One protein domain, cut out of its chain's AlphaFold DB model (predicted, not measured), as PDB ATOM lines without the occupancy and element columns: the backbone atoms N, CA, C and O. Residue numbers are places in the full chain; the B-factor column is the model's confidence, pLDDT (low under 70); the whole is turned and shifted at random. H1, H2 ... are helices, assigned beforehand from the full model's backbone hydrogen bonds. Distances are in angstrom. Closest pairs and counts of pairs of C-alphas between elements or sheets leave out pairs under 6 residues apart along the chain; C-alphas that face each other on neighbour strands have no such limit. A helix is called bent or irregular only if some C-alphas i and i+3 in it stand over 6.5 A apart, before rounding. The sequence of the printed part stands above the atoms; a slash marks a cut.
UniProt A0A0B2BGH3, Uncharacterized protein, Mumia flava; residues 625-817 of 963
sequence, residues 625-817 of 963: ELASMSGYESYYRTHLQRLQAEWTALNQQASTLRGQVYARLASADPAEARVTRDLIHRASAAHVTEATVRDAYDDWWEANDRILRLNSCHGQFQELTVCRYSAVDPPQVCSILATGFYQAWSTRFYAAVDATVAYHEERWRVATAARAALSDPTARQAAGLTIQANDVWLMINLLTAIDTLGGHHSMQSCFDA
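This is residues 625 to 817 of the 963 residues of an uncharacterized protein of Mumia flava (UniProt A0A0B2BGH3). You are looking at a long, loose rod of helices, with the helical hairpin of H6 and H7 along its length, H2 side by side with H7, and H4 packed along part of H6. The kinked H3 packs on H6 and H7 near the hairpin's turn, residues 666 to 671 stick out beyond that end, and the short H1, H5 and H8 gather near the opposite end. The 193 printed residues hold eight named helices, H1 to H8 in chain order, and no named strand; the class is all helix. The radius of gyration of the C-alphas is 21.2 A and the spans are 73 by 33 by 22 A.

Find C-alpha 731 at (-4.338, -14.690, 40.790); from there H6, residues 731 to 773, runs 60.6 A to C-alpha 773 at (-0.796, -72.304, 22.419), with a kink of 25 degrees near residue 762. H7, residues 777 to 807, runs 43.7 A and has a kink of 27 degrees near residue 799. H2, residues 635 to 665, covers 44.3 A, and H4, residues 691 to 711, covers 29.8 A. H3, residues 670 to 689, has a kink of 75 degrees near residue 683 and is irregular, with C-alphas 684 and 687 8.6 A apart. Look for the short helices at residues 625 to 629, H1, residues 721 to 724, H5, and residues 809 to 815, H8.

Start at the two hubs, H6 and H7, a hairpin at a shallow tilt of 6 degrees, opposite ways; the closest C-alphas are those of Arg 771 and Arg 780, 5.4 A. With H2, H3 and H4 they make a bundle, five helices grouped together. H2 touches H7 at 25 degrees, a shallow tilt, opposite ways, with the C-alphas of Ala 654 and Ala 782 closest at 4.7 A. H4 touches H6, closest at Trp 700 and Ala 755, C-alphas 4.7 A apart. H3 touches H6 with residues 679 to 687 alone, the C-alphas of Ala 683 and Ala 767 closest at 4.0 A. H3 and H4 touch only at the corner. H8 touches H6 at a steep tilt of 62 degrees, closest at the C-alphas of Ser 735 and Cys 814, 4.9 A. H5 touches H6, and H1 only just touches H7 and H8, with 3 pairs of C-alphas within 8 A each. H2 and H6 are apart. Every O i to N i+4 pair is within hydrogen-bond range in H1, H2 and H7, against 13 of 16 in H3, 16 of 17 in H4, 38 of 39 in H6 and 1 of 3 in H8, where 3 of 4 O i to N i+3 pairs are; H5 is too short for an i+4 pair.

The two C-alphas farthest apart, those of Asp 669 and Pro 730, are 73.2 A apart. The printed part has no cut and no long link. Confidence is under 70 at residues 629 to 632, 686 to 689, 714 to 733, 809 to 812 and 815.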
ATOM      1  N   GLU A 625       1.658 -25.025  29.124       78.31
ATOM      2  CA  GLU A 625       1.437 -25.829  27.918       78.31
ATOM      3  C   GLU A 625       0.307 -26.845  28.136       78.31
ATOM      4  O   GLU A 625      -0.571 -26.950  27.281       78.31
ATOM      5  N   LEU A 626       0.248 -27.511  29.299       77.50
ATOM      6  CA  LEU A 626      -0.876 -28.391  29.638       77.50
ATOM      7  C   LEU A 626      -2.213 -27.642  29.666       77.50
ATOM      8  O   LEU A 626      -3.185 -28.107  29.074       77.50
ATOM      9  N   ALA A 627      -2.255 -26.469  30.298       71.56
ATOM     10  CA  ALA A 627      -3.445 -25.627  30.349       71.56
ATOM     11  C   ALA A 627      -3.878 -25.164  28.949       71.56
ATOM     12  O   ALA A 627      -5.063 -25.178  28.631       71.56
ATOM     13  N   SER A 628      -2.930 -24.845  28.064       71.69
ATOM     14  CA  SER A 628      -3.228 -24.487  26.669       71.69
ATOM     15  C   SER A 628      -3.778 -25.656  25.848       71.69
ATOM     16  O   SER A 628      -4.447 -25.452  24.836       71.69
ATOM     17  N   MET A 629      -3.504 -26.885  26.290       68.12
ATOM     18  CA  MET A 629      -4.064 -28.105  25.723       68.12
ATOM     19  C   MET A 629      -5.401 -28.476  26.372       68.12
ATOM     20  O   MET A 629      -6.077 -29.351  25.840       68.12
ATOM     21  N   SER A 630      -5.797 -27.836  27.478       61.22
ATOM     22  CA  SER A 630      -7.059 -28.078  28.179       61.22
ATOM     23  C   SER A 630      -8.202 -27.262  27.561       61.22
ATOM     24  O   SER A 630      -8.093 -26.060  27.332       61.22
ATOM     25  N   GLY A 631      -9.294 -27.936  27.214       66.56
ATOM     26  CA  GLY A 631     -10.435 -27.355  26.513       66.56
ATOM     27  C   GLY A 631     -11.417 -28.439  26.081       66.56
ATOM     28  O   GLY A 631     -11.062 -29.619  26.047       66.56
ATOM     29  N   TYR A 632     -12.652 -28.053  25.739       57.62
ATOM     30  CA  TYR A 632     -13.680 -29.025  25.340       57.62
ATOM     31  C   TYR A 632     -13.296 -29.849  24.093       57.62
ATOM     32  O   TYR A 632     -13.770 -30.973  23.942       57.62
ATOM     33  N   GLU A 633     -12.373 -29.325  23.278       70.56
ATOM     34  CA  GLU A 633     -11.745 -29.966  22.113       70.56
ATOM     35  C   GLU A 633     -10.227 -30.173  22.322       70.56
ATOM     36  O   GLU A 633      -9.413 -29.876  21.447       70.56
ATOM     37  N   SER A 634      -9.810 -30.624  23.510       75.06
ATOM     38  CA  SER A 634      -8.393 -30.894  23.782       75.06
ATOM     39  C   SER A 634      -7.831 -31.992  22.868       75.06
ATOM     40  O   SER A 634      -8.504 -32.975  22.546       75.06
ATOM     41  N   TYR A 635      -6.548 -31.867  22.504       82.38
ATOM     42  CA  TYR A 635      -5.801 -32.906  21.777       82.38
ATOM     43  C   TYR A 635      -5.962 -34.289  22.432       82.38
ATOM     44  O   TYR A 635      -6.187 -35.288  21.746       82.38
ATOM     45  N   TYR A 636      -5.889 -34.333  23.768       83.50
ATOM     46  CA  TYR A 636      -6.009 -35.563  24.541       83.50
ATOM     47  C   TYR A 636      -7.415 -36.150  24.494       83.50
ATOM     48  O   TYR A 636      -7.533 -37.361  24.356       83.50
ATOM     49  N   ARG A 637      -8.471 -35.329  24.510       85.25
ATOM     50  CA  ARG A 637      -9.853 -35.809  24.407       85.25
ATOM     51  C   ARG A 637     -10.166 -36.389  23.040       85.25
ATOM     52  O   ARG A 637     -10.735 -37.472  22.964       85.25
ATOM     53  N   THR A 638      -9.748 -35.730  21.957       87.62
ATOM     54  CA  THR A 638      -9.892 -36.301  20.607       87.62
ATOM     55  C   THR A 638      -9.129 -37.621  20.488       87.62
ATOM     56  O   THR A 638      -9.622 -38.580  19.893       87.62
ATOM     57  N   HIS A 639      -7.932 -37.703  21.078       88.69
ATOM     58  CA  HIS A 639      -7.153 -38.938  21.082       88.69
ATOM     59  C   HIS A 639      -7.804 -40.040  21.936       88.69
ATOM     60  O   HIS A 639      -7.858 -41.188  21.498       88.69
ATOM     61  N   LEU A 640      -8.334 -39.689  23.109       90.75
ATOM     62  CA  LEU A 640      -9.058 -40.579  24.013       90.75
ATOM     63  C   LEU A 640     -10.306 -41.150  23.333       90.75
ATOM     64  O   LEU A 640     -10.462 -42.364  23.296       90.75
ATOM     65  N   GLN A 641     -11.127 -40.308  22.702       92.38
ATOM     66  CA  GLN A 641     -12.312 -40.733  21.945       92.38
ATOM     67  C   GLN A 641     -11.953 -41.678  20.794       92.38
ATOM     68  O   GLN A 641     -12.624 -42.687  20.580       92.38
ATOM     69  N   ARG A 642     -10.866 -41.387  20.065       94.44
ATOM     70  CA  ARG A 642     -10.363 -42.268  19.002       94.44
ATOM     71  C   ARG A 642      -9.970 -43.639  19.557       94.44
ATOM     72  O   ARG A 642     -10.359 -44.647  18.974       94.44
ATOM     73  N   LEU A 643      -9.223 -43.681  20.661       93.62
ATOM     74  CA  LEU A 643      -8.823 -44.938  21.297       93.62
ATOM     75  C   LEU A 643     -10.018 -45.689  21.893       93.62
ATOM     76  O   LEU A 643     -10.077 -46.902  21.771       93.62
ATOM     77  N   GLN A 644     -10.999 -45.000  22.479       94.94
ATOM     78  CA  GLN A 644     -12.237 -45.619  22.966       94.94
ATOM     79  C   GLN A 644     -13.041 -46.256  21.825       94.94
ATOM     80  O   GLN A 644     -13.537 -47.374  21.970       94.94
ATOM     81  N   ALA A 645     -13.132 -45.589  20.669       95.62
ATOM     82  CA  ALA A 645     -13.758 -46.160  19.479       95.62
ATOM     83  C   ALA A 645     -12.984 -47.387  18.962       95.62
ATOM     84  O   ALA A 645     -13.592 -48.403  18.624       95.62
ATOM     85  N   GLU A 646     -11.650 -47.320  18.950       95.81
ATOM     86  CA  GLU A 646     -10.765 -48.430  18.573       95.81
ATOM     87  C   GLU A 646     -10.919 -49.631  19.522       95.81
ATOM     88  O   GLU A 646     -11.162 -50.748  19.069       95.81
ATOM     89  N   TRP A 647     -10.882 -49.392  20.834       95.88
ATOM     90  CA  TRP A 647     -11.122 -50.383  21.885       95.88
ATOM     91  C   TRP A 647     -12.477 -51.072  21.723       95.88
ATOM     92  O   TRP A 647     -12.562 -52.300  21.738       95.88
ATOM     93  N   THR A 648     -13.533 -50.283  21.507       96.06
ATOM     94  CA  THR A 648     -14.899 -50.789  21.317       96.06
ATOM     95  C   THR A 648     -14.982 -51.684  20.082       96.06
ATOM     96  O   THR A 648     -15.527 -52.787  20.154       96.06
ATOM     97  N   ALA A 649     -14.387 -51.258  18.961       96.81
ATOM     98  CA  ALA A 649     -14.355 -52.044  17.732       96.81
ATOM     99  C   ALA A 649     -13.581 -53.364  17.901       96.81
ATOM    100  O   ALA A 649     -14.059 -54.414  17.467       96.81
ATOM    101  N   LEU A 650     -12.416 -53.333  18.560       95.88
ATOM    102  CA  LEU A 650     -11.614 -54.527  18.847       95.88
ATOM    103  C   LEU A 650     -12.371 -55.508  19.750       95.88
ATOM    104  O   LEU A 650     -12.436 -56.697  19.436       95.88
ATOM    105  N   ASN A 651     -13.004 -55.023  20.822       93.81
ATOM    106  CA  ASN A 651     -13.783 -55.864  21.730       93.81
ATOM    107  C   ASN A 651     -15.024 -56.461  21.073       93.81
ATOM    108  O   ASN A 651     -15.326 -57.632  21.303       93.81
ATOM    109  N   GLN A 652     -15.722 -55.705  20.226       96.31
ATOM    110  CA  GLN A 652     -16.872 -56.224  19.490       96.31
ATOM    111  C   GLN A 652     -16.457 -57.356  18.538       96.31
ATOM    112  O   GLN A 652     -17.109 -58.405  18.493       96.31
ATOM    113  N   GLN A 653     -15.345 -57.184  17.816       97.31
ATOM    114  CA  GLN A 653     -14.801 -58.224  16.941       97.31
ATOM    115  C   GLN A 653     -14.326 -59.443  17.743       97.31
ATOM    116  O   GLN A 653     -14.680 -60.573  17.407       97.31
ATOM    117  N   ALA A 654     -13.585 -59.228  18.834       94.94
ATOM    118  CA  ALA A 654     -13.126 -60.299  19.713       94.94
ATOM    119  C   ALA A 654     -14.299 -61.080  20.324       94.94
ATOM    120  O   ALA A 654     -14.277 -62.307  20.341       94.94
ATOM    121  N   SER A 655     -15.346 -60.387  20.782       93.25
ATOM    122  CA  SER A 655     -16.572 -60.994  21.314       93.25
ATOM    123  C   SER A 655     -17.283 -61.851  20.266       93.25
ATOM    124  O   SER A 655     -17.594 -63.011  20.527       93.25
ATOM    125  N   THR A 656     -17.429 -61.332  19.041       97.00
ATOM    126  CA  THR A 656     -18.015 -62.079  17.915       97.00
ATOM    127  C   THR A 656     -17.243 -63.374  17.643       97.00
ATOM    128  O   THR A 656     -17.845 -64.442  17.530       97.00
ATOM    129  N   LEU A 657     -15.908 -63.310  17.576       96.69
ATOM    130  CA  LEU A 657     -15.081 -64.498  17.340       96.69
ATOM    131  C   LEU A 657     -15.100 -65.468  18.529       96.69
ATOM    132  O   LEU A 657     -15.157 -66.674  18.308       96.69
ATOM    133  N   ARG A 658     -15.106 -64.977  19.776       95.81
ATOM    134  CA  ARG A 658     -15.264 -65.833  20.966       95.81
ATOM    135  C   ARG A 658     -16.596 -66.573  20.945       95.81
ATOM    136  O   ARG A 658     -16.596 -67.774  21.175       95.81
ATOM    137  N   GLY A 659     -17.693 -65.909  20.580       93.19
ATOM    138  CA  GLY A 659     -18.996 -66.557  20.405       93.19
ATOM    139  C   GLY A 659     -18.957 -67.679  19.361       93.19
ATOM    140  O   GLY A 659     -19.455 -68.773  19.610       93.19
ATOM    141  N   GLN A 660     -18.283 -67.455  18.225       96.81
ATOM    142  CA  GLN A 660     -18.080 -68.498  17.210       96.81
ATOM    143  C   GLN A 660     -17.242 -69.672  17.729       96.81
ATOM    144  O   GLN A 660     -17.548 -70.820  17.414       96.81
ATOM    145  N   VAL A 661     -16.189 -69.401  18.505       95.38
ATOM    146  CA  VAL A 661     -15.354 -70.442  19.117       95.38
ATOM    147  C   VAL A 661     -16.170 -71.235  20.131       95.38
ATOM    148  O   VAL A 661     -16.213 -72.455  20.041       95.38
ATOM    149  N   TYR A 662     -16.876 -70.573  21.047       92.81
ATOM    150  CA  TYR A 662     -17.671 -71.239  22.079       92.81
ATOM    151  C   TYR A 662     -18.802 -72.087  21.489       92.81
ATOM    152  O   TYR A 662     -19.013 -73.204  21.953       92.81
ATOM    153  N   ALA A 663     -19.439 -71.629  20.406       93.94
ATOM    154  CA  ALA A 663     -20.422 -72.422  19.673       93.94
ATOM    155  C   ALA A 663     -19.825 -73.708  19.068       93.94
ATOM    156  O   ALA A 663     -20.490 -74.740  19.062       93.94
ATOM    157  N   ARG A 664     -18.573 -73.683  18.586       93.75
ATOM    158  CA  ARG A 664     -17.876 -74.900  18.121       93.75
ATOM    159  C   ARG A 664     -17.441 -75.791  19.278       93.75
ATOM    160  O   ARG A 664     -17.551 -77.005  19.186       93.75
ATOM    161  N   LEU A 665     -16.958 -75.192  20.367       90.19
ATOM    162  CA  LEU A 665     -16.522 -75.934  21.549       90.19
ATOM    163  C   LEU A 665     -17.676 -76.666  22.243       90.19
ATOM    164  O   LEU A 665     -17.422 -77.637  22.943       90.19
ATOM    165  N   ALA A 666     -18.926 -76.237  22.039       89.56
ATOM    166  CA  ALA A 666     -20.108 -76.930  22.549       89.56
ATOM    167  C   ALA A 666     -20.258 -78.366  22.008       89.56
ATOM    168  O   ALA A 666     -20.900 -79.189  22.651       89.56
ATOM    169  N   SER A 667     -19.660 -78.678  20.852       91.00
ATOM    170  CA  SER A 667     -19.638 -80.027  20.269       91.00
ATOM    171  C   SER A 667     -18.244 -80.665  20.229       91.00
ATOM    172  O   SER A 667     -18.092 -81.754  19.675       91.00
ATOM    173  N   ALA A 668     -17.230 -80.001  20.793       88.31
ATOM    174  CA  ALA A 668     -15.867 -80.518  20.881       88.31
ATOM    175  C   ALA A 668     -15.700 -81.484  22.065       88.31
ATOM    176  O   ALA A 668     -16.568 -81.595  22.932       88.31
ATOM    177  N   ASP A 669     -14.553 -82.164  22.118       90.38
ATOM    178  CA  ASP A 669     -14.169 -82.935  23.299       90.38
ATOM    179  C   ASP A 669     -14.118 -82.019  24.548       90.38
ATOM    180  O   ASP A 669     -13.532 -80.931  24.480       90.38
ATOM    181  N   PRO A 670     -14.701 -82.416  25.699       81.62
ATOM    182  CA  PRO A 670     -14.748 -81.568  26.891       81.62
ATOM    183  C   PRO A 670     -13.377 -81.126  27.420       81.62
ATOM    184  O   PRO A 670     -13.277 -80.052  28.019       81.62
ATOM    185  N   ALA A 671     -12.317 -81.919  27.226       75.81
ATOM    186  CA  ALA A 671     -10.970 -81.534  27.636       75.81
ATOM    187  C   ALA A 671     -10.375 -80.493  26.676       75.81
ATOM    188  O   ALA A 671      -9.796 -79.505  27.129       75.81
ATOM    189  N   GLU A 672     -10.571 -80.654  25.364       83.50
ATOM    190  CA  GLU A 672     -10.156 -79.661  24.361       83.50
ATOM    191  C   GLU A 672     -10.902 -78.327  24.535       83.50
ATOM    192  O   GLU A 672     -10.290 -77.253  24.496       83.50
ATOM    193  N   ALA A 673     -12.211 -78.388  24.792       82.50
ATOM    194  CA  ALA A 673     -13.036 -77.214  25.054       82.50
ATOM    195  C   ALA A 673     -12.551 -76.438  26.282       82.50
ATOM    196  O   ALA A 673     -12.431 -75.212  26.237       82.50
ATOM    197  N   ARG A 674     -12.213 -77.153  27.354       81.38
ATOM    198  CA  ARG A 674     -11.683 -76.588  28.597       81.38
ATOM    199  C   ARG A 674     -10.332 -75.910  28.393       81.38
ATOM    200  O   ARG A 674     -10.197 -74.735  28.716       81.38
ATOM    201  N   VAL A 675      -9.372 -76.598  27.765       82.94
ATOM    202  CA  VAL A 675      -8.045 -76.029  27.458       82.94
ATOM    203  C   VAL A 675      -8.172 -74.784  26.581       82.94
ATOM    204  O   VAL A 675      -7.531 -73.769  26.840       82.94
ATOM    205  N   THR A 676      -9.036 -74.817  25.565       86.69
ATOM    206  CA  THR A 676      -9.241 -73.667  24.674       86.69
ATOM    207  C   THR A 676      -9.851 -72.471  25.411       86.69
ATOM    208  O   THR A 676      -9.407 -71.340  25.207       86.69
ATOM    209  N   ARG A 677     -10.841 -72.699  26.287       87.38
ATOM    210  CA  ARG A 677     -11.442 -71.640  27.118       87.38
ATOM    211  C   ARG A 677     -10.432 -71.047  28.101       87.38
ATOM    212  O   ARG A 677     -10.337 -69.825  28.165       87.38
ATOM    213  N   ASP A 678      -9.643 -71.877  28.785       83.12
ATOM    214  CA  ASP A 678      -8.591 -71.426  29.709       83.12
ATOM    215  C   ASP A 678      -7.539 -70.571  28.987       83.12
ATOM    216  O   ASP A 678      -7.220 -69.470  29.429       83.12
ATOM    217  N   LEU A 679      -7.069 -70.998  27.812       87.88
ATOM    218  CA  LEU A 679      -6.102 -70.230  27.019       87.88
ATOM    219  C   LEU A 679      -6.667 -68.891  26.514       87.88
ATOM    220  O   LEU A 679      -5.960 -67.881  26.537       87.88
ATOM    221  N   ILE A 680      -7.938 -68.846  26.088       88.62
ATOM    222  CA  ILE A 680      -8.618 -67.583  25.738       88.62
ATOM    223  C   ILE A 680      -8.727 -66.682  26.971       88.62
ATOM    224  O   ILE A 680      -8.459 -65.481  26.877       88.62
ATOM    225  N   HIS A 681      -9.085 -67.252  28.124       85.38
ATOM    226  CA  HIS A 681      -9.203 -66.512  29.371       85.38
ATOM    227  C   HIS A 681      -7.851 -65.936  29.807       85.38
ATOM    228  O   HIS A 681      -7.761 -64.728  30.014       85.38
ATOM    229  N   ARG A 682      -6.775 -66.732  29.834       84.44
ATOM    230  CA  ARG A 682      -5.405 -66.280  30.147       84.44
ATOM    231  C   ARG A 682      -4.911 -65.195  29.194       84.44
ATOM    232  O   ARG A 682      -4.299 -64.228  29.638       84.44
ATOM    233  N   ALA A 683      -5.231 -65.285  27.901       87.88
ATOM    234  CA  ALA A 683      -4.925 -64.209  26.956       87.88
ATOM    235  C   ALA A 683      -5.671 -62.898  27.287       87.88
ATOM    236  O   ALA A 683      -5.156 -61.810  27.029       87.88
ATOM    237  N   SER A 684      -6.870 -62.987  27.874       82.06
ATOM    238  CA  SER A 684      -7.695 -61.829  28.238       82.06
ATOM    239  C   SER A 684      -7.392 -61.244  29.625       82.06
ATOM    240  O   SER A 684      -7.303 -60.024  29.767       82.06
ATOM    241  N   ALA A 685      -7.152 -62.104  30.614       76.50
ATOM    242  CA  ALA A 685      -7.120 -61.804  32.043       76.50
ATOM    243  C   ALA A 685      -5.776 -62.173  32.695       76.50
ATOM    244  O   ALA A 685      -5.726 -62.496  33.879       76.50
ATOM    245  N   ALA A 686      -4.674 -62.098  31.938       65.00
ATOM    246  CA  ALA A 686      -3.322 -62.413  32.420       65.00
ATOM    247  C   ALA A 686      -2.934 -61.723  33.748       65.00
ATOM    248  O   ALA A 686      -2.049 -62.216  34.436       65.00
ATOM    249  N   HIS A 687      -3.594 -60.623  34.131       61.22
ATOM    250  CA  HIS A 687      -3.365 -59.928  35.402       61.22
ATOM    251  C   HIS A 687      -3.797 -60.695  36.652       61.22
ATOM    252  O   HIS A 687      -3.213 -60.485  37.708       61.22
ATOM    253  N   VAL A 688      -4.782 -61.593  36.549       58.91
ATOM    254  CA  VAL A 688      -5.330 -62.290  37.724       58.91
ATOM    255  C   VAL A 688      -4.705 -63.673  37.903       58.91
ATOM    256  O   VAL A 688      -4.675 -64.182  39.017       58.91
ATOM    257  N   THR A 689      -4.167 -64.301  36.853       63.50
ATOM    258  CA  THR A 689      -3.769 -65.721  36.927       63.50
ATOM    259  C   THR A 689      -2.321 -65.962  37.342       63.50
ATOM    260  O   THR A 689      -2.041 -66.992  37.948       63.50
ATOM    261  N   GLU A 690      -1.401 -65.034  37.060       77.19
ATOM    262  CA  GLU A 690       0.037 -65.240  37.277       77.19
ATOM    263  C   GLU A 690       0.588 -64.317  38.356       77.19
ATOM    264  O   GLU A 690       0.395 -63.107  38.282       77.19
ATOM    265  N   ALA A 691       1.345 -64.860  39.314       76.44
ATOM    266  CA  ALA A 691       1.915 -64.075  40.411       76.44
ATOM    267  C   ALA A 691       2.788 -62.906  39.918       76.44
ATOM    268  O   ALA A 691       2.644 -61.793  40.402       76.44
ATOM    269  N   THR A 692       3.631 -63.118  38.900       78.25
ATOM    270  CA  THR A 692       4.504 -62.057  38.364       78.25
ATOM    271  C   THR A 692       3.732 -60.950  37.650       78.25
ATOM    272  O   THR A 692       4.112 -59.785  37.729       78.25
ATOM    273  N   VAL A 693       2.645 -61.295  36.953       84.69
ATOM    274  CA  VAL A 693       1.784 -60.300  36.305       84.69
ATOM    275  C   VAL A 693       0.920 -59.593  37.348       84.69
ATOM    276  O   VAL A 693       0.670 -58.402  37.200       84.69
ATOM    277  N   ARG A 694       0.512 -60.300  38.409       83.62
ATOM    278  CA  ARG A 694      -0.235 -59.748  39.540       83.62
ATOM    279  C   ARG A 694       0.587 -58.724  40.312       83.62
ATOM    280  O   ARG A 694       0.103 -57.621  40.495       83.62
ATOM    281  N   ASP A 695       1.837 -59.029  40.655       83.62
ATOM    282  CA  ASP A 695       2.727 -58.073  41.327       83.62
ATOM    283  C   ASP A 695       2.880 -56.787  40.490       83.62
ATOM    284  O   ASP A 695       2.731 -55.675  40.992       83.62
ATOM    285  N   ALA A 696       3.100 -56.930  39.176       87.31
ATOM    286  CA  ALA A 696       3.192 -55.787  38.269       87.31
ATOM    287  C   ALA A 696       1.849 -55.044  38.102       87.31
ATOM    288  O   ALA A 696       1.835 -53.827  37.916       87.31
ATOM    289  N   TYR A 697       0.725 -55.762  38.159       90.62
ATOM    290  CA  TYR A 697      -0.620 -55.189  38.141       90.62
ATOM    291  C   TYR A 697      -0.910 -54.395  39.414       90.62
ATOM    292  O   TYR A 697      -1.444 -53.298  39.309       90.62
ATOM    293  N   ASP A 698      -0.529 -54.899  40.587       86.94
ATOM    294  CA  ASP A 698      -0.720 -54.224  41.871       86.94
ATOM    295  C   ASP A 698       0.106 -52.929  41.928       86.94
ATOM    296  O   ASP A 698      -0.421 -51.874  42.291       86.94
ATOM    297  N   ASP A 699       1.361 -52.970  41.464       87.88
ATOM    298  CA  ASP A 699       2.211 -51.782  41.304       87.88
ATOM    299  C   ASP A 699       1.582 -50.760  40.336       87.88
ATOM    300  O   ASP A 699       1.563 -49.550  40.599       87.88
ATOM    301  N   TRP A 700       1.047 -51.236  39.207       93.88
ATOM    302  CA  TRP A 700       0.336 -50.407  38.233       93.88
ATOM    303  C   TRP A 700      -0.941 -49.791  38.814       93.88
ATOM    304  O   TRP A 700      -1.161 -48.585  38.665       93.88
ATOM    305  N   TRP A 701      -1.752 -50.589  39.505       90.31
ATOM    306  CA  TRP A 701      -3.000 -50.170  40.128       90.31
ATOM    307  C   TRP A 701      -2.738 -49.122  41.205       90.31
ATOM    308  O   TRP A 701      -3.357 -48.059  41.180       90.31
ATOM    309  N   GLU A 702      -1.769 -49.355  42.091       90.06
ATOM    310  CA  GLU A 702      -1.401 -48.398  43.132       90.06
ATOM    311  C   GLU A 702      -0.896 -47.078  42.524       90.06
ATOM    312  O   GLU A 702      -1.272 -45.987  42.969       90.06
ATOM    313  N   ALA A 703      -0.060 -47.142  41.483       90.25
ATOM    314  CA  ALA A 703       0.434 -45.947  40.809       90.25
ATOM    315  C   ALA A 703      -0.697 -45.157  40.124       90.25
ATOM    316  O   ALA A 703      -0.728 -43.924  40.220       90.25
ATOM    317  N   ASN A 704      -1.638 -45.851  39.476       89.06
ATOM    318  CA  ASN A 704      -2.787 -45.245  38.806       89.06
ATOM    319  C   ASN A 704      -3.782 -44.640  39.814       89.06
ATOM    320  O   ASN A 704      -4.168 -43.477  39.677       89.06
ATOM    321  N   ASP A 705      -4.121 -45.371  40.878       87.38
ATOM    322  CA  ASP A 705      -4.989 -44.912  41.969       87.38
ATOM    323  C   ASP A 705      -4.430 -43.645  42.634       87.38
ATOM    324  O   ASP A 705      -5.149 -42.666  42.837       87.38
ATOM    325  N   ARG A 706      -3.113 -43.581  42.874       86.94
ATOM    326  CA  ARG A 706      -2.460 -42.374  43.415       86.94
ATOM    327  C   ARG A 706      -2.629 -41.140  42.524       86.94
ATOM    328  O   ARG A 706      -2.657 -40.028  43.056       86.94
ATOM    329  N   ILE A 707      -2.713 -41.294  41.200       88.25
ATOM    330  CA  ILE A 707      -2.985 -40.177  40.280       88.25
ATOM    331  C   ILE A 707      -4.470 -39.842  40.275       88.25
ATOM    332  O   ILE A 707      -4.820 -38.666  40.358       88.25
ATOM    333  N   LEU A 708      -5.344 -40.848  40.205       83.50
ATOM    334  CA  LEU A 708      -6.790 -40.640  40.185       83.50
ATOM    335  C   LEU A 708      -7.279 -39.957  41.467       83.50
ATOM    336  O   LEU A 708      -8.051 -39.008  41.376       83.50
ATOM    337  N   ARG A 709      -6.759 -40.337  42.642       81.94
ATOM    338  CA  ARG A 709      -7.044 -39.647  43.914       81.94
ATOM    339  C   ARG A 709      -6.572 -38.198  43.929       81.94
ATOM    340  O   ARG A 709      -7.232 -37.348  44.522       81.94
ATOM    341  N   LEU A 710      -5.436 -37.910  43.291       82.50
ATOM    342  CA  LEU A 710      -4.953 -36.538  43.155       82.50
ATOM    343  C   LEU A 710      -5.856 -35.729  42.210       82.50
ATOM    344  O   LEU A 710      -6.146 -34.573  42.494       82.50
ATOM    345  N   ASN A 711      -6.332 -36.345  41.125       80.12
ATOM    346  CA  ASN A 711      -7.264 -35.734  40.178       80.12
ATOM    347  C   ASN A 711      -8.649 -35.483  40.786       80.12
ATOM    348  O   ASN A 711      -9.271 -34.476  40.464       80.12
ATOM    349  N   SER A 712      -9.146 -36.379  41.638       76.81
ATOM    350  CA  SER A 712     -10.452 -36.247  42.295       76.81
ATOM    351  C   SER A 712     -10.409 -35.426  43.582       76.81
ATOM    352  O   SER A 712     -11.441 -35.262  44.228       76.81
ATOM    353  N   CYS A 713      -9.234 -34.909  43.969       72.38
ATOM    354  CA  CYS A 713      -9.040 -34.188  45.225       72.38
ATOM    355  C   CYS A 713      -9.516 -34.981  46.460       72.38
ATOM    356  O   CYS A 713      -9.987 -34.402  47.437       72.38
ATOM    357  N   HIS A 714      -9.407 -36.312  46.432       64.38
ATOM    358  CA  HIS A 714      -9.953 -37.192  47.466       64.38
ATOM    359  C   HIS A 714      -8.917 -37.558  48.550       64.38
ATOM    360  O   HIS A 714      -7.707 -37.613  48.303       64.38
ATOM    361  N   GLY A 715      -9.391 -37.840  49.770       68.25
ATOM    362  CA  GLY A 715      -8.568 -38.266  50.910       68.25
ATOM    363  C   GLY A 715      -7.526 -37.228  51.347       68.25
ATOM    364  O   GLY A 715      -7.822 -36.041  51.461       68.25
ATOM    365  N   GLN A 716      -6.279 -37.670  51.548       52.97
ATOM    366  CA  GLN A 716      -5.134 -36.835  51.971       52.97
ATOM    367  C   GLN A 716      -4.836 -35.630  51.055       52.97
ATOM    368  O   GLN A 716      -4.040 -34.764  51.408       52.97
ATOM    369  N   PHE A 717      -5.445 -35.572  49.867       56.16
ATOM    370  CA  PHE A 717      -5.263 -34.487  48.906       56.16
ATOM    371  C   PHE A 717      -6.294 -33.361  49.043       56.16
ATOM    372  O   PHE A 717      -6.086 -32.306  48.452       56.16
ATOM    373  N   GLN A 718      -7.326 -33.515  49.884       59.25
ATOM    374  CA  GLN A 718      -8.211 -32.404  50.268       59.25
ATOM    375  C   GLN A 718      -7.465 -31.285  51.011       59.25
ATOM    376  O   GLN A 718      -7.917 -30.142  51.020       59.25
ATOM    377  N   GLU A 719      -6.323 -31.597  51.631       54.09
ATOM    378  CA  GLU A 719      -5.475 -30.606  52.299       54.09
ATOM    379  C   GLU A 719      -4.612 -29.796  51.319       54.09
ATOM    380  O   GLU A 719      -4.064 -28.759  51.695       54.09
ATOM    381  N   LEU A 720      -4.482 -30.226  50.056       61.22
ATOM    382  CA  LEU A 720      -3.822 -29.399  49.051       61.22
ATOM    383  C   LEU A 720      -4.704 -28.182  48.783       61.22
ATOM    384  O   LEU A 720      -5.837 -28.310  48.329       61.22
ATOM    385  N   THR A 721      -4.164 -26.989  49.020       59.59
ATOM    386  CA  THR A 721      -4.879 -25.710  48.889       59.59
ATOM    387  C   THR A 721      -5.564 -25.549  47.520       59.59
ATOM    388  O   THR A 721      -6.642 -24.981  47.437       59.59
ATOM    389  N   VAL A 722      -5.025 -26.133  46.444       62.69
ATOM    390  CA  VAL A 722      -5.669 -26.137  45.111       62.69
ATOM    391  C   VAL A 722      -7.014 -26.877  45.072       62.69
ATOM    392  O   VAL A 722      -7.882 -26.508  44.291       62.69
ATOM    393  N   CYS A 723      -7.211 -27.889  45.918       66.06
ATOM    394  CA  CYS A 723      -8.411 -28.724  45.942       66.06
ATOM    395  C   CYS A 723      -9.570 -28.132  46.761       66.06
ATOM    396  O   CYS A 723     -10.718 -28.510  46.546       66.06
ATOM    397  N   ARG A 724      -9.294 -27.206  47.692       64.44
ATOM    398  CA  ARG A 724     -10.322 -26.530  48.513       64.44
ATOM    399  C   ARG A 724     -10.813 -25.207  47.923       64.44
ATOM    400  O   ARG A 724     -11.929 -24.794  48.213       64.44
ATOM    401  N   TYR A 725      -9.987 -24.523  47.136       64.31
ATOM    402  CA  TYR A 725     -10.224 -23.126  46.776       64.31
ATOM    403  C   TYR A 725     -10.805 -22.997  45.369       64.31
ATOM    404  O   TYR A 725     -10.081 -22.824  44.392       64.31
ATOM    405  N   SER A 726     -12.132 -23.058  45.264       51.59
ATOM    406  CA  SER A 726     -12.844 -22.905  43.991       51.59
ATOM    407  C   SER A 726     -13.326 -21.478  43.681       51.59
ATOM    408  O   SER A 726     -13.913 -21.300  42.617       51.59
ATOM    409  N   ALA A 727     -13.092 -20.450  44.524       50.00
ATOM    410  CA  ALA A 727     -13.788 -19.170  44.289       50.00
ATOM    411  C   ALA A 727     -13.174 -17.805  44.696       50.00
ATOM    412  O   ALA A 727     -13.760 -16.817  44.257       50.00
ATOM    413  N   VAL A 728     -12.092 -17.642  45.489       48.00
ATOM    414  CA  VAL A 728     -11.894 -16.309  46.147       48.00
ATOM    415  C   VAL A 728     -10.488 -15.675  46.157       48.00
ATOM    416  O   VAL A 728     -10.395 -14.477  46.409       48.00
ATOM    417  N   ASP A 729      -9.393 -16.361  45.818       53.81
ATOM    418  CA  ASP A 729      -8.052 -15.781  46.046       53.81
ATOM    419  C   ASP A 729      -7.412 -15.031  44.860       53.81
ATOM    420  O   ASP A 729      -7.691 -15.324  43.691       53.81
ATOM    421  N   PRO A 730      -6.513 -14.057  45.133       63.69
ATOM    422  CA  PRO A 730      -5.839 -13.282  44.100       63.69
ATOM    423  C   PRO A 730      -5.014 -14.179  43.151       63.69
ATOM    424  O   PRO A 730      -4.352 -15.120  43.604       63.69
ATOM    425  N   PRO A 731      -4.951 -13.854  41.839       64.06
ATOM    426  CA  PRO A 731      -4.338 -14.690  40.790       64.06
ATOM    427  C   PRO A 731      -2.912 -15.196  41.083       64.06
ATOM    428  O   PRO A 731      -2.475 -16.221  40.564       64.06
ATOM    429  N   GLN A 732      -2.173 -14.477  41.926       66.75
ATOM    430  CA  GLN A 732      -0.780 -14.759  42.270       66.75
ATOM    431  C   GLN A 732      -0.631 -16.006  43.155       66.75
ATOM    432  O   GLN A 732       0.223 -16.845  42.860       66.75
ATOM    433  N   VAL A 733      -1.480 -16.166  44.179       69.38
ATOM    434  CA  VAL A 733      -1.479 -17.344  45.071       69.38
ATOM    435  C   VAL A 733      -1.832 -18.594  44.270       69.38
ATOM    436  O   VAL A 733      -1.178 -19.632  44.397       69.38
ATOM    437  N   CYS A 734      -2.780 -18.457  43.343       70.62
ATOM    438  CA  CYS A 734      -3.199 -19.571  42.512       70.62
ATOM    439  C   CYS A 734      -2.082 -20.079  41.579       70.62
ATOM    440  O   CYS A 734      -1.915 -21.288  41.431       70.62
ATOM    441  N   SER A 735      -1.249 -19.194  41.014       70.69
ATOM    442  CA  SER A 735      -0.142 -19.597  40.123       70.69
ATOM    443  C   SER A 735       0.924 -20.474  40.810       70.69
ATOM    444  O   SER A 735       1.436 -21.438  40.224       70.69
ATOM    445  N   ILE A 736       1.244 -20.180  42.077       73.94
ATOM    446  CA  ILE A 736       2.241 -20.921  42.866       73.94
ATOM    447  C   ILE A 736       1.701 -22.310  43.210       73.94
ATOM    448  O   ILE A 736       2.394 -23.313  43.017       73.94
ATOM    449  N   LEU A 737       0.450 -22.369  43.669       76.12
ATOM    450  CA  LEU A 737      -0.207 -23.623  44.023       76.12
ATOM    451  C   LEU A 737      -0.414 -24.516  42.796       76.12
ATOM    452  O   LEU A 737      -0.123 -25.707  42.863       76.12
ATOM    453  N   ALA A 738      -0.813 -23.944  41.657       75.62
ATOM    454  CA  ALA A 738      -0.986 -24.673  40.405       75.62
ATOM    455  C   ALA A 738       0.343 -25.261  39.889       75.62
ATOM    456  O   ALA A 738       0.391 -26.403  39.427       75.62
ATOM    457  N   THR A 739       1.457 -24.534  40.043       78.19
ATOM    458  CA  THR A 739       2.797 -25.042  39.698       78.19
ATOM    459  C   THR A 739       3.220 -26.197  40.610       78.19
ATOM    460  O   THR A 739       3.736 -27.209  40.130       78.19
ATOM    461  N   GLY A 740       3.001 -26.067  41.924       80.81
ATOM    462  CA  GLY A 740       3.296 -27.125  42.894       80.81
ATOM    463  C   GLY A 740       2.440 -28.374  42.670       80.81
ATOM    464  O   GLY A 740       2.963 -29.490  42.665       80.81
ATOM    465  N   PHE A 741       1.148 -28.180  42.398       83.50
ATOM    466  CA  PHE A 741       0.219 -29.244  42.038       83.50
ATOM    467  C   PHE A 741       0.676 -29.970  40.770       83.50
ATOM    468  O   PHE A 741       0.836 -31.187  40.792       83.50
ATOM    469  N   TYR A 742       0.985 -29.244  39.692       85.12
ATOM    470  CA  TYR A 742       1.447 -29.848  38.441       85.12
ATOM    471  C   TYR A 742       2.754 -30.640  38.615       85.12
ATOM    472  O   TYR A 742       2.902 -31.722  38.048       85.12
ATOM    473  N   GLN A 743       3.702 -30.169  39.434       84.88
ATOM    474  CA  GLN A 743       4.923 -30.930  39.747       84.88
ATOM    475  C   GLN A 743       4.619 -32.225  40.513       84.88
ATOM    476  O   GLN A 743       5.183 -33.282  40.215       84.88
ATOM    477  N   ALA A 744       3.720 -32.152  41.495       84.44
ATOM    478  CA  ALA A 744       3.289 -33.305  42.276       84.44
ATOM    479  C   ALA A 744       2.527 -34.323  41.413       84.44
ATOM    480  O   ALA A 744       2.730 -35.532  41.565       84.44
ATOM    481  N   TRP A 745       1.684 -33.834  40.508       89.25
ATOM    482  CA  TRP A 745       0.925 -34.635  39.562       89.25
ATOM    483  C   TRP A 745       1.829 -35.283  38.513       89.25
ATOM    484  O   TRP A 745       1.830 -36.504  38.404       89.25
ATOM    485  N   SER A 746       2.677 -34.514  37.825       88.94
ATOM    486  CA  SER A 746       3.578 -35.029  36.777       88.94
ATOM    487  C   SER A 746       4.534 -36.096  37.309       88.94
ATOM    488  O   SER A 746       4.738 -37.115  36.658       88.94
ATOM    489  N   THR A 747       5.057 -35.926  38.528       88.94
ATOM    490  CA  THR A 747       5.894 -36.948  39.182       88.94
ATOM    491  C   THR A 747       5.146 -38.273  39.354       88.94
ATOM    492  O   THR A 747       5.714 -39.332  39.103       88.94
ATOM    493  N   ARG A 748       3.873 -38.230  39.773       90.62
ATOM    494  CA  ARG A 748       3.041 -39.433  39.926       90.62
ATOM    495  C   ARG A 748       2.637 -40.007  38.573       90.62
ATOM    496  O   ARG A 748       2.700 -41.216  38.410       90.62
ATOM    497  N   PHE A 749       2.314 -39.152  37.604       91.75
ATOM    498  CA  PHE A 749       2.012 -39.551  36.234       91.75
ATOM    499  C   PHE A 749       3.143 -40.369  35.613       91.75
ATOM    500  O   PHE A 749       2.897 -41.459  35.106       91.75
ATOM    501  N   TYR A 750       4.390 -39.897  35.711       91.38
ATOM    502  CA  TYR A 750       5.533 -40.656  35.205       91.38
ATOM    503  C   TYR A 750       5.744 -41.978  35.953       91.38
ATOM    504  O   TYR A 750       6.102 -42.967  35.325       91.38
ATOM    505  N   ALA A 751       5.448 -42.038  37.256       89.81
ATOM    506  CA  ALA A 751       5.480 -43.300  37.993       89.81
ATOM    507  C   ALA A 751       4.417 -44.300  37.494       89.81
ATOM    508  O   ALA A 751       4.724 -45.480  37.352       89.81
ATOM    509  N   ALA A 752       3.198 -43.852  37.172       91.31
ATOM    510  CA  ALA A 752       2.188 -44.739  36.582       91.31
ATOM    511  C   ALA A 752       2.499 -45.118  35.135       91.31
ATOM    512  O   ALA A 752       2.159 -46.219  34.717       91.31
ATOM    513  N   VAL A 753       3.165 -44.247  34.375       92.12
ATOM    514  CA  VAL A 753       3.724 -44.596  33.064       92.12
ATOM    515  C   VAL A 753       4.720 -45.746  33.202       92.12
ATOM    516  O   VAL A 753       4.554 -46.759  32.527       92.12
ATOM    517  N   ASP A 754       5.702 -45.623  34.098       92.12
ATOM    518  CA  ASP A 754       6.712 -46.661  34.323       92.12
ATOM    519  C   ASP A 754       6.055 -47.981  34.767       92.12
ATOM    520  O   ASP A 754       6.366 -49.043  34.227       92.12
ATOM    521  N   ALA A 755       5.080 -47.910  35.681       92.44
ATOM    522  CA  ALA A 755       4.328 -49.077  36.137       92.44
ATOM    523  C   ALA A 755       3.454 -49.694  35.027       92.44
ATOM    524  O   ALA A 755       3.369 -50.912  34.914       92.44
ATOM    525  N   THR A 756       2.860 -48.875  34.148       92.56
ATOM    526  CA  THR A 756       2.085 -49.354  32.985       92.56
ATOM    527  C   THR A 756       2.972 -50.115  32.009       92.56
ATOM    528  O   THR A 756       2.556 -51.147  31.487       92.56
ATOM    529  N   VAL A 757       4.194 -49.629  31.763       92.31
ATOM    530  CA  VAL A 757       5.162 -50.314  30.898       92.31
ATOM    531  C   VAL A 757       5.573 -51.651  31.514       92.31
ATOM    532  O   VAL A 757       5.504 -52.663  30.821       92.31
ATOM    533  N   ALA A 758       5.919 -51.679  32.805       91.19
ATOM    534  CA  ALA A 758       6.293 -52.912  33.501       91.19
ATOM    535  C   ALA A 758       5.160 -53.955  33.484       91.19
ATOM    536  O   ALA A 758       5.377 -55.109  33.109       91.19
ATOM    537  N   TYR A 759       3.933 -53.535  33.805       93.94
ATOM    538  CA  TYR A 759       2.750 -54.392  33.733       93.94
ATOM    539  C   TYR A 759       2.497 -54.911  32.312       93.94
ATOM    540  O   TYR A 759       2.268 -56.106  32.122       93.94
ATOM    541  N   HIS A 760       2.578 -54.044  31.299       92.94
ATOM    542  CA  HIS A 760       2.408 -54.446  29.904       92.94
ATOM    543  C   HIS A 760       3.462 -55.462  29.461       92.94
ATOM    544  O   HIS A 760       3.106 -56.435  28.805       92.94
ATOM    545  N   GLU A 761       4.734 -55.285  29.825       91.12
ATOM    546  CA  GLU A 761       5.803 -56.220  29.462       91.12
ATOM    547  C   GLU A 761       5.556 -57.629  30.017       91.12
ATOM    548  O   GLU A 761       5.628 -58.604  29.261       91.12
ATOM    549  N   GLU A 762       5.222 -57.752  31.304       90.50
ATOM    550  CA  GLU A 762       4.968 -59.057  31.926       90.50
ATOM    551  C   GLU A 762       3.678 -59.694  31.403       90.50
ATOM    552  O   GLU A 762       3.649 -60.868  31.017       90.50
ATOM    553  N   ARG A 763       2.612 -58.901  31.283       92.25
ATOM    554  CA  ARG A 763       1.335 -59.362  30.744       92.25
ATOM    555  C   ARG A 763       1.443 -59.796  29.281       92.25
ATOM    556  O   ARG A 763       0.870 -60.820  28.906       92.25
ATOM    557  N   TRP A 764       2.163 -59.042  28.449       91.88
ATOM    558  CA  TRP A 764       2.349 -59.344  27.028       91.88
ATOM    559  C   TRP A 764       2.976 -60.723  26.837       91.88
ATOM    560  O   TRP A 764       2.530 -61.487  25.975       91.88
ATOM    561  N   ARG A 765       3.959 -61.078  27.679       89.62
ATOM    562  CA  ARG A 765       4.592 -62.403  27.656       89.62
ATOM    563  C   ARG A 765       3.581 -63.525  27.837       89.62
ATOM    564  O   ARG A 765       3.481 -64.408  26.987       89.62
ATOM    565  N   VAL A 766       2.800 -63.453  28.908       88.19
ATOM    566  CA  VAL A 766       1.808 -64.479  29.247       88.19
ATOM    567  C   VAL A 766       0.701 -64.541  28.199       88.19
ATOM    568  O   VAL A 766       0.370 -65.617  27.695       88.19
ATOM    569  N   ALA A 767       0.156 -63.389  27.811       91.06
ATOM    570  CA  ALA A 767      -0.992 -63.339  26.921       91.06
ATOM    571  C   ALA A 767      -0.653 -63.815  25.499       91.06
ATOM    572  O   ALA A 767      -1.432 -64.543  24.877       91.06
ATOM    573  N   THR A 768       0.526 -63.463  24.977       92.00
ATOM    574  CA  THR A 768       0.956 -63.934  23.652       92.00
ATOM    575  C   THR A 768       1.386 -65.398  23.653       92.00
ATOM    576  O   THR A 768       1.115 -66.082  22.665       92.00
ATOM    577  N   ALA A 769       1.954 -65.910  24.749       89.94
ATOM    578  CA  ALA A 769       2.212 -67.339  24.907       89.94
ATOM    579  C   ALA A 769       0.898 -68.144  24.930       89.94
ATOM    580  O   ALA A 769       0.766 -69.133  24.208       89.94
ATOM    581  N   ALA A 770      -0.120 -67.668  25.659       90.62
ATOM    582  CA  ALA A 770      -1.447 -68.290  25.685       90.62
ATOM    583  C   ALA A 770      -2.098 -68.280  24.293       90.62
ATOM    584  O   ALA A 770      -2.609 -69.296  23.822       90.62
ATOM    585  N   ARG A 771      -1.993 -67.154  23.574       93.25
ATOM    586  CA  ARG A 771      -2.421 -67.058  22.173       93.25
ATOM    587  C   ARG A 771      -1.684 -68.056  21.276       93.25
ATOM    588  O   ARG A 771      -2.315 -68.652  20.408       93.25
ATOM    589  N   ALA A 772      -0.372 -68.218  21.433       91.56
ATOM    590  CA  ALA A 772       0.427 -69.130  20.613       91.56
ATOM    591  C   ALA A 772       0.055 -70.604  20.840       91.56
ATOM    592  O   ALA A 772       0.080 -71.385  19.889       91.56
ATOM    593  N   ALA A 773      -0.350 -70.960  22.063       91.31
ATOM    594  CA  ALA A 773      -0.796 -72.304  22.419       91.31
ATOM    595  C   ALA A 773      -2.178 -72.681  21.844       91.31
ATOM    596  O   ALA A 773      -2.513 -73.863  21.785       91.31
ATOM    597  N   LEU A 774      -2.981 -71.712  21.384       92.62
ATOM    598  CA  LEU A 774      -4.290 -71.986  20.779       92.62
ATOM    599  C   LEU A 774      -4.141 -72.653  19.405       92.62
ATOM    600  O   LEU A 774      -3.625 -72.048  18.455       92.62
ATOM    601  N   SER A 775      -4.648 -73.881  19.281       91.88
ATOM    602  CA  SER A 775      -4.696 -74.652  18.031       91.88
ATOM    603  C   SER A 775      -5.739 -74.103  17.049       91.88
ATOM    604  O   SER A 775      -5.431 -73.963  15.863       91.88
ATOM    605  N   ASP A 776      -6.933 -73.729  17.531       93.25
ATOM    606  CA  ASP A 776      -8.003 -73.148  16.708       93.25
ATOM    607  C   ASP A 776      -7.589 -71.743  16.200       93.25
ATOM    608  O   ASP A 776      -7.306 -70.839  16.996       93.25
ATOM    609  N   PRO A 777      -7.555 -71.512  14.871       96.31
ATOM    610  CA  PRO A 777      -7.141 -70.231  14.300       96.31
ATOM    611  C   PRO A 777      -8.104 -69.077  14.624       96.31
ATOM    612  O   PRO A 777      -7.659 -67.940  14.776       96.31
ATOM    613  N   THR A 778      -9.405 -69.347  14.761       96.44
ATOM    614  CA  THR A 778     -10.410 -68.375  15.213       96.44
ATOM    615  C   THR A 778     -10.202 -68.026  16.683       96.44
ATOM    616  O   THR A 778     -10.225 -66.844  17.021       96.44
ATOM    617  N   ALA A 779      -9.917 -69.010  17.541       95.12
ATOM    618  CA  ALA A 779      -9.574 -68.761  18.944       95.12
ATOM    619  C   ALA A 779      -8.297 -67.920  19.065       95.12
ATOM    620  O   ALA A 779      -8.270 -66.918  19.779       95.12
ATOM    621  N   ARG A 780      -7.261 -68.261  18.291       95.94
ATOM    622  CA  ARG A 780      -6.007 -67.503  18.223       95.94
ATOM    623  C   ARG A 780      -6.212 -66.066  17.741       95.94
ATOM    624  O   ARG A 780      -5.532 -65.152  18.216       95.94
ATOM    625  N   GLN A 781      -7.117 -65.855  16.785       96.88
ATOM    626  CA  GLN A 781      -7.479 -64.522  16.308       96.88
ATOM    627  C   GLN A 781      -8.259 -63.741  17.372       96.88
ATOM    628  O   GLN A 781      -7.923 -62.586  17.625       96.88
ATOM    629  N   ALA A 782      -9.237 -64.373  18.026       95.69
ATOM    630  CA  ALA A 782     -10.006 -63.774  19.113       95.69
ATOM    631  C   ALA A 782      -9.090 -63.319  20.260       95.69
ATOM    632  O   ALA A 782      -9.124 -62.152  20.638       95.69
ATOM    633  N   ALA A 783      -8.196 -64.199  20.724       94.69
ATOM    634  CA  ALA A 783      -7.188 -63.883  21.733       94.69
ATOM    635  C   ALA A 783      -6.279 -62.722  21.297       94.69
ATOM    636  O   ALA A 783      -6.017 -61.811  22.075       94.69
ATOM    637  N   GLY A 784      -5.837 -62.703  20.033       94.56
ATOM    638  CA  GLY A 784      -5.037 -61.602  19.488       94.56
ATOM    639  C   GLY A 784      -5.747 -60.246  19.517       94.56
ATOM    640  O   GLY A 784      -5.119 -59.250  19.867       94.56
ATOM    641  N   LEU A 785      -7.040 -60.206  19.183       95.50
ATOM    642  CA  LEU A 785      -7.846 -58.983  19.257       95.50
ATOM    643  C   LEU A 785      -8.084 -58.544  20.703       95.50
ATOM    644  O   LEU A 785      -8.037 -57.352  20.986       95.50
ATOM    645  N   THR A 786      -8.289 -59.484  21.627       94.62
ATOM    646  CA  THR A 786      -8.432 -59.166  23.052       94.62
ATOM    647  C   THR A 786      -7.146 -58.590  23.645       94.62
ATOM    648  O   THR A 786      -7.215 -57.629  24.406       94.62
ATOM    649  N   ILE A 787      -5.973 -59.117  23.278       93.50
ATOM    650  CA  ILE A 787      -4.679 -58.544  23.688       93.50
ATOM    651  C   ILE A 787      -4.580 -57.089  23.215       93.50
ATOM    652  O   ILE A 787      -4.394 -56.197  24.035       93.50
ATOM    653  N   GLN A 788      -4.839 -56.835  21.926       93.56
ATOM    654  CA  GLN A 788      -4.811 -55.478  21.365       93.56
ATOM    655  C   GLN A 788      -5.811 -54.536  22.040       93.56
ATOM    656  O   GLN A 788      -5.464 -53.402  22.359       93.56
ATOM    657  N   ALA A 789      -7.046 -54.993  22.278       93.81
ATOM    658  CA  ALA A 789      -8.049 -54.196  22.977       93.81
ATOM    659  C   ALA A 789      -7.531 -53.788  24.358       93.81
ATOM    660  O   ALA A 789      -7.627 -52.634  24.758       93.81
ATOM    661  N   ASN A 790      -6.910 -54.709  25.078       92.56
ATOM    662  CA  ASN A 790      -6.396 -54.397  26.391       92.56
ATOM    663  C   ASN A 790      -5.176 -53.456  26.390       92.56
ATOM    664  O   ASN A 790      -5.050 -52.648  27.311       92.56
ATOM    665  N   ASP A 791      -4.316 -53.505  25.373       92.19
ATOM    666  CA  ASP A 791      -3.220 -52.537  25.221       92.19
ATOM    667  C   ASP A 791      -3.773 -51.127  24.969       92.19
ATOM    668  O   ASP A 791      -3.346 -50.149  25.587       92.19
ATOM    669  N   VAL A 792      -4.808 -51.024  24.125       92.88
ATOM    670  CA  VAL A 792      -5.549 -49.773  23.908       92.88
ATOM    671  C   VAL A 792      -6.196 -49.290  25.213       92.88
ATOM    672  O   VAL A 792      -6.199 -48.093  25.493       92.88
ATOM    673  N   TRP A 793      -6.698 -50.199  26.051       93.56
ATOM    674  CA  TRP A 793      -7.285 -49.849  27.345       93.56
ATOM    675  C   TRP A 793      -6.268 -49.266  28.338       93.56
ATOM    676  O   TRP A 793      -6.579 -48.308  29.048       93.56
ATOM    677  N   LEU A 794      -5.033 -49.779  28.367       92.19
ATOM    678  CA  LEU A 794      -3.965 -49.194  29.189       92.19
ATOM    679  C   LEU A 794      -3.652 -47.755  28.765       92.19
ATOM    680  O   LEU A 794      -3.500 -46.867  29.606       92.19
ATOM    681  N   MET A 795      -3.658 -47.501  27.457       92.12
ATOM    682  CA  MET A 795      -3.502 -46.157  26.900       92.12
ATOM    683  C   MET A 795      -4.670 -45.231  27.259       92.12
ATOM    684  O   MET A 795      -4.449 -44.067  27.601       92.12
ATOM    685  N   ILE A 796      -5.904 -45.746  27.214       93.06
ATOM    686  CA  ILE A 796      -7.109 -45.025  27.646       93.06
ATOM    687  C   ILE A 796      -6.983 -44.606  29.113       93.06
ATOM    688  O   ILE A 796      -7.259 -43.452  29.416       93.06
ATOM    689  N   ASN A 797      -6.526 -45.482  30.015       91.56
ATOM    690  CA  ASN A 797      -6.364 -45.139  31.437       91.56
ATOM    691  C   ASN A 797      -5.413 -43.957  31.652       91.56
ATOM    692  O   ASN A 797      -5.775 -42.983  32.315       91.56
ATOM    693  N   LEU A 798      -4.228 -43.995  31.034       91.00
ATOM    694  CA  LEU A 798      -3.260 -42.900  31.137       91.00
ATOM    695  C   LEU A 798      -3.812 -41.592  30.553       91.00
ATOM    696  O   LEU A 798      -3.643 -40.527  31.143       91.00
ATOM    697  N   LEU A 799      -4.508 -41.652  29.415       90.12
ATOM    698  CA  LEU A 799      -5.102 -40.466  28.794       90.12
ATOM    699  C   LEU A 799      -6.285 -39.908  29.582       90.12
ATOM    700  O   LEU A 799      -6.430 -38.691  29.640       90.12
ATOM    701  N   THR A 800      -7.085 -40.756  30.226       90.00
ATOM    702  CA  THR A 800      -8.155 -40.329  31.137       90.00
ATOM    703  C   THR A 800      -7.578 -39.555  32.317       90.00
ATOM    704  O   THR A 800      -8.130 -38.525  32.702       90.00
ATOM    705  N   ALA A 801      -6.431 -39.978  32.859       89.06
ATOM    706  CA  ALA A 801      -5.753 -39.230  33.915       89.06
ATOM    707  C   ALA A 801      -5.301 -37.829  33.451       89.06
ATOM    708  O   ALA A 801      -5.391 -36.877  34.230       89.06
ATOM    709  N   ILE A 802      -4.867 -37.682  32.190       87.56
ATOM    710  CA  ILE A 802      -4.524 -36.382  31.583       87.56
ATOM    711  C   ILE A 802      -5.783 -35.540  31.313       87.56
ATOM    712  O   ILE A 802      -5.811 -34.357  31.649       87.56
ATOM    713  N   ASP A 803      -6.826 -36.124  30.713       84.94
ATOM    714  CA  ASP A 803      -8.064 -35.407  30.370       84.94
ATOM    715  C   ASP A 803      -8.799 -34.927  31.627       84.94
ATOM    716  O   ASP A 803      -9.270 -33.793  31.656       84.94
ATOM    717  N   THR A 804      -8.803 -35.729  32.697       83.94
ATOM    718  CA  THR A 804      -9.396 -35.345  33.989       83.94
ATOM    719  C   THR A 804      -8.665 -34.147  34.593       83.94
ATOM    720  O   THR A 804      -9.304 -33.235  35.112       83.94
ATOM    721  N   LEU A 805      -7.333 -34.091  34.467       82.44
ATOM    722  CA  LEU A 805      -6.575 -32.908  34.867       82.44
ATOM    723  C   LEU A 805      -6.955 -31.676  34.024       82.44
ATOM    724  O   LEU A 805      -7.104 -30.582  34.563       82.44
ATOM    725  N   GLY A 806      -7.151 -31.851  32.714       73.25
ATOM    726  CA  GLY A 806      -7.600 -30.784  31.816       73.25
ATOM    727  C   GLY A 806      -9.052 -30.331  32.036       73.25
ATOM    728  O   GLY A 806      -9.391 -29.200  31.697       73.25
ATOM    729  N   GLY A 807      -9.908 -31.182  32.606       70.00
ATOM    730  CA  GLY A 807     -11.304 -30.871  32.933       70.00
ATOM    731  C   GLY A 807     -11.478 -29.934  34.132       70.00
ATOM    732  O   GLY A 807     -12.543 -29.335  34.291       70.00
ATOM    733  N   HIS A 808     -10.430 -29.740  34.938       70.75
ATOM    734  CA  HIS A 808     -10.397 -28.752  36.018       70.75
ATOM    735  C   HIS A 808     -10.232 -27.334  35.460       70.75
ATOM    736  O   HIS A 808      -9.210 -26.674  35.647       70.75
ATOM    737  N   HIS A 809     -11.263 -26.851  34.764       59.12
ATOM    738  CA  HIS A 809     -11.326 -25.514  34.164       59.12
ATOM    739  C   HIS A 809     -11.064 -24.380  35.171       59.12
ATOM    740  O   HIS A 809     -10.591 -23.312  34.785       59.12
ATOM    741  N   SER A 810     -11.301 -24.620  36.465       61.34
ATOM    742  CA  SER A 810     -10.963 -23.695  37.553       61.34
ATOM    743  C   SER A 810      -9.460 -23.420  37.676       61.34
ATOM    744  O   SER A 810      -9.086 -22.346  38.135       61.34
ATOM    745  N   MET A 811      -8.588 -24.332  37.231       66.06
ATOM    746  CA  MET A 811      -7.137 -24.128  37.272       66.06
ATOM    747  C   MET A 811      -6.601 -23.330  36.078       66.06
ATOM    748  O   MET A 811      -5.489 -22.809  36.146       66.06
ATOM    749  N   GLN A 812      -7.365 -23.193  34.991       67.50
ATOM    750  CA  GLN A 812      -6.901 -22.501  33.784       67.50
ATOM    751  C   GLN A 812      -6.592 -21.022  34.059       67.50
ATOM    752  O   GLN A 812      -5.524 -20.530  33.696       67.50
ATOM    753  N   SER A 813      -7.461 -20.345  34.814       70.94
ATOM    754  CA  SER A 813      -7.242 -18.963  35.264       70.94
ATOM    755  C   SER A 813      -5.983 -18.808  36.129       70.94
ATOM    756  O   SER A 813      -5.371 -17.740  36.149       70.94
ATOM    757  N   CYS A 814      -5.563 -19.877  36.805       72.19
ATOM    758  CA  CYS A 814      -4.376 -19.906  37.650       72.19
ATOM    759  C   CYS A 814      -3.086 -20.134  36.860       72.19
ATOM    760  O   CYS A 814      -2.042 -19.599  37.232       72.19
ATOM    761  N   PHE A 815      -3.152 -20.888  35.760       69.75
ATOM    762  CA  PHE A 815      -2.020 -21.077  34.849       69.75
ATOM    763  C   PHE A 815      -1.762 -19.858  33.957       69.75
ATOM    764  O   PHE A 815      -0.613 -19.614  33.589       69.75
ATOM    765  N   ASP A 816      -2.804 -19.083  33.653       70.12
ATOM    766  CA  ASP A 816      -2.707 -17.859  32.847       70.12
ATOM    767  C   ASP A 816      -2.324 -16.614  33.670       70.12
ATOM    768  O   ASP A 816      -2.015 -15.557  33.110       70.12
ATOM    769  N   ALA A 817      -2.311 -16.721  35.004       70.12
ATOM    770  CA  ALA A 817      -1.908 -15.626  35.874       70.12
ATOM    771  C   ALA A 817      -0.414 -15.292  35.668       70.12
ATOM    772  O   ALA A 817       0.440 -16.181  35.742       70.12
TER     773      ALA A 817